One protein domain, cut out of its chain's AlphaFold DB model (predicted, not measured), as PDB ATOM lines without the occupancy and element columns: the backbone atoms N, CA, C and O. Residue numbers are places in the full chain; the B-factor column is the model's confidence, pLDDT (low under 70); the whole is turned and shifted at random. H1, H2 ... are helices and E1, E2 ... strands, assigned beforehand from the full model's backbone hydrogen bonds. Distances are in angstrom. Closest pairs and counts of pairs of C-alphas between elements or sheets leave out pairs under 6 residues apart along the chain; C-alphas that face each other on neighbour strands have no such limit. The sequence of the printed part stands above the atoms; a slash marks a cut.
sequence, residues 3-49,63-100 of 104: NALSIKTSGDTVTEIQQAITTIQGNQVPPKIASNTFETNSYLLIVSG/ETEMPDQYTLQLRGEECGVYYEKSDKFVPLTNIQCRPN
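AT A GLANCE: This is residues 3 to 49 and 63 to 100 of the 104 residues of an uncharacterized protein of Vibrio harveyi (strain 1DA3) (UniProt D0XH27). A strongly twisted, curled sheet of four strands, E2, E3, E4 and E5, has one helix, H1, packed across one of its faces, and a small two-strand ribbon of E1 and E6 packs on E3 and E4 near the turn that joins them. Residues 26 to 42, with no named element, lead from the helix to the edge strand E2. The printed part has 85 residues, with one named helix and six named strands in the order E1 H1 E2 E3 E4 E5 E6; the class is mixed, helices and strands, and both sheets are antiparallel. The whole is compact, with a radius of gyration of the C-alphas of 12.0 A, and its spans are 36 by 25 by 21 A.

IN THESE COORDINATES: Find C-alpha 68 at (172.893, 149.600, 225.224); from there E3, residues 68 to 75, runs 21.1 A to C-alpha 75. E4, residues 78 to 83, covers 15.3 A, and E5, residues 88 to 92, covers 12.9 A. E2 is residues 43 to 46, 9.9 A long. Look next at C-alpha 11 at (191.293, 140.893, 234.732), where H1, residues 11 to 25, begins its 21.2 A. E1, residues 3 to 6, is 10.4 A long, and E6, residues 97 to 99, runs 6.9 A to C-alpha 99 at (180.293, 129.676, 219.455).

HOW THE PARTS SIT: The larger sheet runs E2, E3, E4, E5, with E2 and E5 as edge strands. Between E2 and E3 you find N 44 and O 70 at 2.8 A. E3 and E4 form a hairpin, with N 73 and O 80 at 2.9 A. E4 and E5 form another, with N 81 and O 90 at 2.9 A; E3, E4 and E5 are a meander, each strand the antiparallel neighbour of the one before. H1 is on one face of this sheet, two layers in all, at a height over the sheet of 7.5 A. It lies over E3 and E4 and runs across the strands, at 65 degrees to E3 on the local plane. The closest C-alphas of H1 and E4 are those of Ala 20 and Val 81, 6.7 A apart. In H1 every O i to N i+4 pair is within hydrogen-bond range. E1 and E6 are antiparallel neighbours, with N 5 and O 98 at 2.8 A. The closest C-alphas of E1 and E3 are those of Asn 3 and Gln 73, 4.5 A apart. H1 and E6 are apart.

THE WHOLE: The two C-alphas farthest apart, those of Glu 63 and Glu 77, are 38.9 A from each other. Residues 50 to 62 are not printed, and C-alphas 49 and 63 are 10.4 A apart across this cut, which lies in the link from E2 to E3. The link from H1 to E2 is long, with 17 residues. The mean pLDDT of the printed part is 89.4; look for values under 70 at residue 28, residues 48 to 49 and residues 63 to 65.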
ATOM      1  N   ASN A   3     177.130 134.468 217.387       95.94
ATOM      2  CA  ASN A   3     177.219 134.857 218.790       95.94
ATOM      3  C   ASN A   3     178.154 133.898 219.531       95.94
ATOM      4  O   ASN A   3     178.243 132.709 219.203       95.94
ATOM      5  N   ALA A   4     178.883 134.423 220.508       96.12
ATOM      6  CA  ALA A   4     179.951 133.709 221.186       96.12
ATOM      7  C   ALA A   4     179.843 133.819 222.705       96.12
ATOM      8  O   ALA A   4     179.219 134.734 223.242       96.12
ATOM      9  N   LEU A   5     180.463 132.867 223.391       96.44
ATOM     10  CA  LEU A   5     180.692 132.895 224.829       96.44
ATOM     11  C   LEU A   5     182.196 132.949 225.087       96.44
ATOM     12  O   LEU A   5     182.971 132.328 224.352       96.44
ATOM     13  N   SER A   6     182.607 133.644 226.141       94.56
ATOM     14  CA  SER A   6     183.984 133.599 226.622       94.56
ATOM     15  C   SER A   6     184.245 132.263 227.331       94.56
ATOM     16  O   SER A   6     183.369 131.693 227.983       94.56
ATOM     17  N   ILE A   7     185.438 131.694 227.142       89.50
ATOM     18  CA  ILE A   7     185.801 130.390 227.734       89.50
ATOM     19  C   ILE A   7     186.306 130.559 229.175       89.50
ATOM     20  O   ILE A   7     186.166 129.641 229.983       89.50
ATOM     21  N   LYS A   8     186.872 131.729 229.497       83.00
ATOM     22  CA  LYS A   8     187.286 132.164 230.836       83.00
ATOM     23  C   LYS A   8     187.726 133.626 230.761       83.00
ATOM     24  O   LYS A   8     188.600 133.944 229.956       83.00
ATOM     25  N   THR A   9     187.166 134.495 231.588       82.69
ATOM     26  CA  THR A   9     187.542 135.918 231.627       82.69
ATOM     27  C   THR A   9     188.624 136.157 232.692       82.69
ATOM     28  O   THR A   9     188.525 135.663 233.816       82.69
ATOM     29  N   SER A  10     189.693 136.882 232.345       87.81
ATOM     30  CA  SER A  10     190.708 137.371 233.295       87.81
ATOM     31  C   SER A  10     190.517 138.871 233.573       87.81
ATOM     32  O   SER A  10     189.695 139.527 232.934       87.81
ATOM     33  N   GLY A  11     191.287 139.439 234.509       88.75
ATOM     34  CA  GLY A  11     191.293 140.893 234.732       88.75
ATOM     35  C   GLY A  11     191.700 141.693 233.485       88.75
ATOM     36  O   GLY A  11     191.108 142.736 233.203       88.75
ATOM     37  N   ASP A  12     192.641 141.168 232.698       90.94
ATOM     38  CA  ASP A  12     193.078 141.786 231.441       90.94
ATOM     39  C   ASP A  12     191.970 141.712 230.388       90.94
ATOM     40  O   ASP A  12     191.680 142.697 229.716       90.94
ATOM     41  N   THR A  13     191.274 140.573 230.312       92.88
ATOM     42  CA  THR A  13     190.121 140.400 229.427       92.88
ATOM     43  C   THR A  13     188.996 141.381 229.764       92.88
ATOM     44  O   THR A  13     188.421 142.003 228.874       92.88
ATOM     45  N   VAL A  14     188.684 141.548 231.053       94.19
ATOM     46  CA  VAL A  14     187.681 142.517 231.523       94.19
ATOM     47  C   VAL A  14     188.078 143.933 231.114       94.19
ATOM     48  O   VAL A  14     187.259 144.659 230.552       94.19
ATOM     49  N   THR A  15     189.339 144.302 231.339       95.06
ATOM     50  CA  THR A  15     189.875 145.617 230.957       95.06
ATOM     51  C   THR A  15     189.762 145.851 229.449       95.06
ATOM     52  O   THR A  15     189.356 146.930 229.020       95.06
ATOM     53  N   GLU A  16     190.053 144.838 228.636       95.94
ATOM     54  CA  GLU A  16     189.950 144.923 227.178       95.94
ATOM     55  C   GLU A  16     188.497 145.088 226.705       95.94
ATOM     56  O   GLU A  16     188.211 145.954 225.878       95.94
ATOM     57  N   ILE A  17     187.551 144.331 227.275       95.81
ATOM     58  CA  ILE A  17     186.116 144.476 226.972       95.81
ATOM     59  C   ILE A  17     185.640 145.893 227.325       95.81
ATOM     60  O   ILE A  17     184.931 146.531 226.544       95.81
ATOM     61  N   GLN A  18     186.052 146.413 228.482       95.00
ATOM     62  CA  GLN A  18     185.731 147.775 228.907       95.00
ATOM     63  C   GLN A  18     186.269 148.819 227.922       95.00
ATOM     64  O   GLN A  18     185.543 149.742 227.546       95.00
ATOM     65  N   GLN A  19     187.513 148.670 227.466       95.00
ATOM     66  CA  GLN A  19     188.128 149.551 226.468       95.00
ATOM     67  C   GLN A  19     187.428 149.471 225.107       95.00
ATOM     68  O   GLN A  19     187.186 150.511 224.487       95.00
ATOM     69  N   ALA A  20     187.051 148.273 224.658       95.38
ATOM     70  CA  ALA A  20     186.299 148.080 223.422       95.38
ATOM     71  C   ALA A  20     184.949 148.809 223.467       95.38
ATOM     72  O   ALA A  20     184.624 149.570 222.556       95.38
ATOM     73  N   ILE A  21     184.199 148.663 224.563       93.75
ATOM     74  CA  ILE A  21     182.918 149.359 224.753       93.75
ATOM     75  C   ILE A  21     183.119 150.878 224.812       93.75
ATOM     76  O   ILE A  21     182.401 151.622 224.148       93.75
ATOM     77  N   THR A  22     184.139 151.340 225.536       92.00
ATOM     78  CA  THR A  22     184.497 152.768 225.632       92.00
ATOM     79  C   THR A  22     184.791 153.354 224.247       92.00
ATOM     80  O   THR A  22     184.294 154.424 223.899       92.00
ATOM     81  N   THR A  23     185.529 152.608 223.418       92.44
ATOM     82  CA  THR A  23     185.850 152.966 222.027       92.44
ATOM     83  C   THR A  23     184.600 153.039 221.152       92.44
ATOM     84  O   THR A  23     184.471 153.942 220.322       92.44
ATOM     85  N   ILE A  24     183.657 152.110 221.330       91.06
ATOM     86  CA  ILE A  24     182.389 152.107 220.592       91.06
ATOM     87  C   ILE A  24     181.544 153.331 220.961       91.06
ATOM     88  O   ILE A  24     181.091 154.035 220.051       91.06
ATOM     89  N   GLN A  25     181.374 153.588 222.262       86.56
ATOM     90  CA  GLN A  25     180.567 154.689 222.794       86.56
ATOM     91  C   GLN A  25     181.185 156.069 222.534       86.56
ATOM     92  O   GLN A  25     180.466 157.062 222.508       86.56
ATOM     93  N   GLY A  26     182.508 156.150 222.362       82.94
ATOM     94  CA  GLY A  26     183.225 157.427 222.322       82.94
ATOM     95  C   GLY A  26     183.284 158.131 223.686       82.94
ATOM     96  O   GLY A  26     183.603 159.316 223.755       82.94
ATOM     97  N   ASN A  27     182.971 157.407 224.765       72.88
ATOM     98  CA  ASN A  27     183.010 157.900 226.138       72.88
ATOM     99  C   ASN A  27     184.441 157.861 226.695       72.88
ATOM    100  O   ASN A  27     185.296 157.149 226.182       72.88
ATOM    101  N   GLN A  28     184.709 158.606 227.773       66.94
ATOM    102  CA  GLN A  28     186.008 158.556 228.467       66.94
ATOM    103  C   GLN A  28     186.022 157.615 229.677       66.94
ATOM    104  O   GLN A  28     187.095 157.223 230.129       66.94
ATOM    105  N   VAL A  29     184.851 157.262 230.218       81.06
ATOM    106  CA  VAL A  29     184.741 156.433 231.424       81.06
ATOM    107  C   VAL A  29     184.324 155.019 231.030       81.06
ATOM    108  O   VAL A  29     183.214 154.849 230.522       81.06
ATOM    109  N   PRO A  30     185.166 154.000 231.280       85.06
ATOM    110  CA  PRO A  30     184.804 152.627 230.980       85.06
ATOM    111  C   PRO A  30     183.674 152.119 231.882       85.06
ATOM    112  O   PRO A  30     183.660 152.417 233.083       85.06
ATOM    113  N   PRO A  31     182.731 151.325 231.346       87.50
ATOM    114  CA  PRO A  31     181.633 150.784 232.135       87.50
ATOM    115  C   PRO A  31     182.149 149.773 233.160       87.50
ATOM    116  O   PRO A  31     183.122 149.059 232.922       87.50
ATOM    117  N   LYS A  32     181.465 149.642 234.298       88.12
ATOM    118  CA  LYS A  32     181.719 148.529 235.223       88.12
ATOM    119  C   LYS A  32     181.034 147.274 234.691       88.12
ATOM    120  O   LYS A  32     179.828 147.288 234.471       88.12
ATOM    121  N   ILE A  33     181.800 146.202 234.520       89.94
ATOM    122  CA  ILE A  33     181.300 144.900 234.067       89.94
ATOM    123  C   ILE A  33     181.725 143.808 235.052       89.94
ATOM    124  O   ILE A  33     182.621 144.015 235.874       89.94
ATOM    125  N   ALA A  34     181.056 142.661 235.000       89.88
ATOM    126  CA  ALA A  34     181.366 141.532 235.866       89.88
ATOM    127  C   ALA A  34     182.634 140.801 235.399       89.88
ATOM    128  O   ALA A  34     182.993 140.811 234.223       89.88
ATOM    129  N   SER A  35     183.305 140.106 236.316       89.00
ATOM    130  CA  SER A  35     184.518 139.345 235.987       89.00
ATOM    131  C   SER A  35     184.262 138.088 235.156       89.00
ATOM    132  O   SER A  35     185.212 137.471 234.705       89.00
ATOM    133  N   ASN A  36     183.003 137.686 234.999       90.44
ATOM    134  CA  ASN A  36     182.553 136.550 234.196       90.44
ATOM    135  C   ASN A  36     181.730 137.006 232.980       90.44
ATOM    136  O   ASN A  36     180.882 136.266 232.473       90.44
ATOM    137  N   THR A  37     181.910 138.260 232.551       92.56
ATOM    138  CA  THR A  37     181.189 138.814 231.409       92.56
ATOM    139  C   THR A  37     181.385 137.930 230.170       92.56
ATOM    140  O   THR A  37     182.492 137.534 229.816       92.56
ATOM    141  N   PHE A  38     180.261 137.627 229.523       95.06
ATOM    142  CA  PHE A  38     180.125 136.743 228.368       95.06
ATOM    143  C   PHE A  38     180.362 135.238 228.571       95.06
ATOM    144  O   PHE A  38     180.271 134.487 227.602       95.06
ATOM    145  N   GLU A  39     180.602 134.748 229.790       94.62
ATOM    146  CA  GLU A  39     180.855 133.307 229.985       94.62
ATOM    147  C   GLU A  39     179.581 132.461 229.812       94.62
ATOM    148  O   GLU A  39     179.629 131.318 229.348       94.62
ATOM    149  N   THR A  40     178.426 133.030 230.171       91.00
ATOM    150  CA  THR A  40     177.121 132.345 230.174       91.00
ATOM    151  C   THR A  40     176.104 132.923 229.195       91.00
ATOM    152  O   THR A  40     175.166 132.223 228.825       91.00
ATOM    153  N   ASN A  41     176.273 134.176 228.767       91.69
ATOM    154  CA  ASN A  41     175.375 134.859 227.839       91.69
ATOM    155  C   ASN A  41     176.199 135.676 226.839       91.69
ATOM    156  O   ASN A  41     177.114 136.374 227.251       91.69
ATOM    157  N   SER A  42     175.879 135.627 225.545       95.44
ATOM    158  CA  SER A  42     176.564 136.433 224.525       95.44
ATOM    159  C   SER A  42     176.276 137.929 224.624       95.44
ATOM    160  O   SER A  42     176.984 138.710 223.994       95.44
ATOM    161  N   TYR A  43     175.263 138.329 225.390       94.56
ATOM    162  CA  TYR A  43     174.794 139.705 225.491       94.56
ATOM    163  C   TYR A  43     175.199 140.354 226.818       94.56
ATOM    164  O   TYR A  43     175.108 139.751 227.889       94.56
ATOM    165  N   LEU A  44     175.598 141.622 226.744       92.94
ATOM    166  CA  LEU A  44     175.862 142.498 227.878       92.94
ATOM    167  C   LEU A  44     175.007 143.755 227.725       92.94
ATOM    168  O   LEU A  44     175.169 144.508 226.766       92.94
ATOM    169  N   LEU A  45     174.115 143.979 228.686       91.00
ATOM    170  CA  LEU A  45     173.286 145.177 228.762       91.00
ATOM    171  C   LEU A  45     173.961 146.199 229.677       91.00
ATOM    172  O   LEU A  45     174.268 145.892 230.830       91.00
ATOM    173  N   ILE A  46     174.173 147.412 229.175       85.62
ATOM    174  CA  ILE A  46     174.686 148.539 229.953       85.62
ATOM    175  C   ILE A  46     173.596 149.599 230.044       85.62
ATOM    176  O   ILE A  46     173.130 150.129 229.038       85.62
ATOM    177  N   VAL A  47     173.213 149.914 231.279       77.19
ATOM    178  CA  VAL A  47     172.337 151.042 231.593       77.19
ATOM    179  C   VAL A  47     173.228 152.224 231.952       77.19
ATOM    180  O   VAL A  47     173.974 152.172 232.934       77.19
ATOM    181  N   SER A  48     173.161 153.290 231.164       66.50
ATOM    182  CA  SER A  48     173.792 154.564 231.505       66.50
ATOM    183  C   SER A  48     173.083 155.141 232.731       66.50
ATOM    184  O   SER A  48     171.881 155.398 232.702       66.50
ATOM    185  N   GLY A  49     173.808 155.289 233.842       55.47
ATOM    186  CA  GLY A  49     173.263 155.870 235.067       55.47
ATOM    187  C   GLY A  49     172.793 157.305 234.830       55.47
ATOM    188  O   GLY A  49     173.490 158.097 234.202       55.47
ATOM    189  N   GLU A  63     163.790 157.783 232.185       47.00
ATOM    190  CA  GLU A  63     163.260 156.404 232.201       47.00
ATOM    191  C   GLU A  63     163.033 155.799 230.802       47.00
ATOM    192  O   GLU A  63     162.530 154.684 230.694       47.00
ATOM    193  N   THR A  64     163.380 156.500 229.715       50.28
ATOM    194  CA  THR A  64     162.981 156.078 228.352       50.28
ATOM    195  C   THR A  64     164.092 155.501 227.476       50.28
ATOM    196  O   THR A  64     163.788 154.941 226.422       50.28
ATOM    197  N   GLU A  65     165.362 155.578 227.877       60.97
ATOM    198  CA  GLU A  65     166.442 155.034 227.050       60.97
ATOM    199  C   GLU A  65     166.616 153.531 227.291       60.97
ATOM    200  O   GLU A  65     166.990 153.085 228.375       60.97
ATOM    201  N   MET A  66     166.328 152.737 226.253       70.31
ATOM    202  CA  MET A  66     166.637 151.307 226.246       70.31
ATOM    203  C   MET A  66     168.140 151.102 226.489       70.31
ATOM    204  O   MET A  66     168.944 151.827 225.891       70.31
ATOM    205  N   PRO A  67     168.530 150.107 227.310       82.81
ATOM    206  CA  PRO A  67     169.933 149.833 227.584       82.81
ATOM    207  C   PRO A  67     170.717 149.596 226.291       82.81
ATOM    208  O   PRO A  67     170.200 149.044 225.315       82.81
ATOM    209  N   ASP A  68     171.988 149.981 226.298       88.50
ATOM    210  CA  ASP A  68     172.893 149.600 225.224       88.50
ATOM    211  C   ASP A  68     173.199 148.107 225.341       88.50
ATOM    212  O   ASP A  68     173.647 147.632 226.387       88.50
ATOM    213  N   GLN A  69     172.967 147.369 224.256       92.88
ATOM    214  CA  GLN A  69     173.273 145.948 224.169       92.88
ATOM    215  C   GLN A  69     174.547 145.723 223.358       92.88
ATOM    216  O   GLN A  69     174.609 146.043 222.171       92.88
ATOM    217  N   TYR A  70     175.532 145.096 223.988       95.12
ATOM    218  CA  TYR A  70     176.761 144.636 223.357       95.12
ATOM    219  C   TYR A  70     176.726 143.123 223.218       95.12
ATOM    220  O   TYR A  70     176.274 142.427 224.126       95.12
ATOM    221  N   THR A  71     177.217 142.613 222.094       96.88
ATOM    222  CA  THR A  71     177.221 141.175 221.810       96.88
ATOM    223  C   THR A  71     178.641 140.693 221.581       96.88
ATOM    224  O   THR A  71     179.355 141.261 220.757       96.88
ATOM    225  N   LEU A  72     179.056 139.632 222.264       97.06
ATOM    226  CA  LEU A  72     180.297 138.946 221.932       97.06
ATOM    227  C   LEU A  72     180.074 138.102 220.674       97.06
ATOM    228  O   LEU A  72     179.200 137.232 220.649       97.06
ATOM    229  N   GLN A  73     180.852 138.359 219.627       97.00
ATOM    230  CA  GLN A  73     180.745 137.666 218.344       97.00
ATOM    231  C   GLN A  73     182.056 136.992 217.956       97.00
ATOM    232  O   GLN A  73     183.142 137.503 218.222       97.00
ATOM    233  N   LEU A  74     181.922 135.872 217.247       95.81
ATOM    234  CA  LEU A  74     182.991 135.228 216.500       95.81
ATOM    235  C   LEU A  74     182.840 135.560 215.005       95.81
ATOM    236  O   LEU A  74     181.805 135.266 214.381       95.81
ATOM    237  N   ARG A  75     183.872 136.161 214.410       95.06
ATOM    238  CA  ARG A  75     183.973 136.455 212.974       95.06
ATOM    239  C   ARG A  75     185.177 135.705 212.403       95.06
ATOM    240  O   ARG A  75     186.298 136.192 212.425       95.06
ATOM    241  N   GLY A  76     184.941 134.485 211.918       90.56
ATOM    242  CA  GLY A  76     186.041 133.578 211.585       90.56
ATOM    243  C   GLY A  76     186.748 133.145 212.867       90.56
ATOM    244  O   GLY A  76     186.112 132.534 213.722       90.56
ATOM    245  N   GLU A  77     188.023 133.495 213.007       89.69
ATOM    246  CA  GLU A  77     188.820 133.231 214.216       89.69
ATOM    247  C   GLU A  77     188.855 134.426 215.183       89.69
ATOM    248  O   GLU A  77     189.287 134.286 216.326       89.69
ATOM    249  N   GLU A  78     188.375 135.598 214.759       94.81
ATOM    250  CA  GLU A  78     188.402 136.807 215.577       94.81
ATOM    251  C   GLU A  78     187.225 136.828 216.552       94.81
ATOM    252  O   GLU A  78     186.058 136.757 216.150       94.81
ATOM    253  N   CYS A  79     187.531 136.974 217.840       95.88
ATOM    254  CA  CYS A  79     186.530 137.297 218.843       95.88
ATOM    255  C   CYS A  79     186.470 138.804 219.054       95.88
ATOM    256  O   CYS A  79     187.506 139.457 219.123       95.88
ATOM    257  N   GLY A  80     185.274 139.368 219.182       97.12
ATOM    258  CA  GLY A  80     185.142 140.800 219.408       97.12
ATOM    259  C   GLY A  80     183.800 141.220 219.973       97.12
ATOM    260  O   GLY A  80     182.819 140.473 219.930       97.12
ATOM    261  N   VAL A  81     183.769 142.443 220.496       97.25
ATOM    262  CA  VAL A  81     182.539 143.095 220.945       97.25
ATOM    263  C   VAL A  81     181.880 143.762 219.749       97.25
ATOM    264  O   VAL A  81     182.483 144.600 219.077       97.25
ATOM    265  N   TYR A  82     180.629 143.403 219.502       97.50
ATOM    266  CA  TYR A  82     179.778 143.998 218.489       97.50
ATOM    267  C   TYR A  82     178.712 144.895 219.119       97.50
ATOM    268  O   TYR A  82     178.122 144.546 220.145       97.50
ATOM    269  N   TYR A  83     178.441 146.023 218.471       95.31
ATOM    270  CA  TYR A  83     177.369 146.942 218.828       95.31
ATOM    271  C   TYR A  83     176.507 147.265 217.612       95.31
ATOM    272  O   TYR A  83     176.967 147.896 216.658       95.31
ATOM    273  N   GLU A  84     175.247 146.837 217.670       91.75
ATOM    274  CA  GLU A  84     174.324 146.857 216.533       91.75
ATOM    275  C   GLU A  84     173.940 148.273 216.100       91.75
ATOM    276  O   GLU A  84     173.955 148.560 214.906       91.75
ATOM    277  N   LYS A  85     173.670 149.188 217.049       90.06
ATOM    278  CA  LYS A  85     173.164 150.537 216.722       90.06
ATOM    279  C   LYS A  85     174.106 151.330 215.807       90.06
ATOM    280  O   LYS A  85     173.651 152.225 215.103       90.06
ATOM    281  N   SER A  86     175.407 151.030 215.829       91.62
ATOM    282  CA  SER A  86     176.403 151.687 214.978       91.62
ATOM    283  C   SER A  86     177.177 150.727 214.070       91.62
ATOM    284  O   SER A  86     178.206 151.143 213.545       91.62
ATOM    285  N   ASP A  87     176.754 149.463 213.957       94.12
ATOM    286  CA  ASP A  87     177.447 148.393 213.214       94.12
ATOM    287  C   ASP A  87     178.972 148.366 213.458       94.12
ATOM    288  O   ASP A  87     179.796 148.331 212.542       94.12
ATOM    289  N   LYS A  88     179.377 148.456 214.731       96.25
ATOM    290  CA  LYS A  88     180.797 148.469 215.115       96.25
ATOM    291  C   LYS A  88     181.200 147.133 215.706       96.25
ATOM    292  O   LYS A  88     180.559 146.644 216.630       96.25
ATOM    293  N   PHE A  89     182.308 146.590 215.214       96.94
ATOM    294  CA  PHE A  89     182.972 145.417 215.768       96.94
ATOM    295  C   PHE A  89     184.381 145.797 216.211       96.94
ATOM    296  O   PHE A  89     185.161 146.310 215.408       96.94
ATOM    297  N   VAL A  90     184.696 145.548 217.479       97.31
ATOM    298  CA  VAL A  90     186.034 145.757 218.036       97.31
ATOM    299  C   VAL A  90     186.624 144.394 218.392       97.31
ATOM    300  O   VAL A  90     186.083 143.732 219.284       97.31
ATOM    301  N   PRO A  91     187.697 143.952 217.710       96.94
ATOM    302  CA  PRO A  91     188.346 142.687 218.019       96.94
ATOM    303  C   PRO A  91     189.002 142.743 219.402       96.94
ATOM    304  O   PRO A  91     189.529 143.773 219.822       96.94
ATOM    305  N   LEU A  92     188.963 141.613 220.094       96.75
ATOM    306  CA  LEU A  92     189.566 141.380 221.395       96.75
ATOM    307  C   LEU A  92     190.707 140.372 221.226       96.75
ATOM    308  O   LEU A  92     190.553 139.343 220.568       96.75
ATOM    309  N   THR A  93     191.848 140.663 221.831       94.81
ATOM    310  CA  THR A  93     193.086 139.883 221.713       94.81
ATOM    311  C   THR A  93     193.404 139.079 222.971       94.81
ATOM    312  O   THR A  93     194.090 138.061 222.890       94.81
ATOM    313  N   ASN A  94     192.866 139.479 224.127       93.44
ATOM    314  CA  ASN A  94     193.102 138.848 225.428       93.44
ATOM    315  C   ASN A  94     191.949 137.928 225.860       93.44
ATOM    316  O   ASN A  94     191.801 137.621 227.047       93.44
ATOM    317  N   ILE A  95     191.113 137.489 224.916       92.00
ATOM    318  CA  ILE A  95     189.974 136.603 225.167       92.00
ATOM    319  C   ILE A  95     189.987 135.402 224.226       92.00
ATOM    320  O   ILE A  95     190.310 135.511 223.047       92.00
ATOM    321  N   GLN A  96     189.566 134.251 224.744       92.88
ATOM    322  CA  GLN A  96     189.206 133.102 223.922       92.88
ATOM    323  C   GLN A  96     187.701 132.912 223.942       92.88
ATOM    324  O   GLN A  96     187.069 132.931 225.005       92.88
ATOM    325  N   CYS A  97     187.144 132.689 222.759       94.69
ATOM    326  CA  CYS A  97     185.713 132.594 222.561       94.69
ATOM    327  C   CYS A  97     185.348 131.293 221.866       94.69
ATOM    328  O   CYS A  97     186.108 130.750 221.065       94.69
ATOM    329  N   ARG A  98     184.153 130.810 222.173       94.69
ATOM    330  CA  ARG A  98     183.524 129.677 221.501       94.69
ATOM    331  C   ARG A  98     182.170 130.106 220.952       94.69
ATOM    332  O   ARG A  98     181.554 130.994 221.543       94.69
ATOM    333  N   PRO A  99     181.670 129.473 219.882       94.81
ATOM    334  CA  PRO A  99     180.293 129.676 219.455       94.81
ATOM    335  C   PRO A  99     179.329 129.450 220.625       94.81
ATOM    336  O   PRO A  99     179.483 128.488 221.386       94.81
ATOM    337  N   ASN A 100     178.346 130.333 220.775       91.56
ATOM    338  CA  ASN A 100     177.261 130.108 221.713       91.56
ATOM    339  C   ASN A 100     176.395 128.950 221.173       91.56
ATOM    340  O   ASN A 100     175.925 129.042 220.036       91.56
TER     341      ASN A 100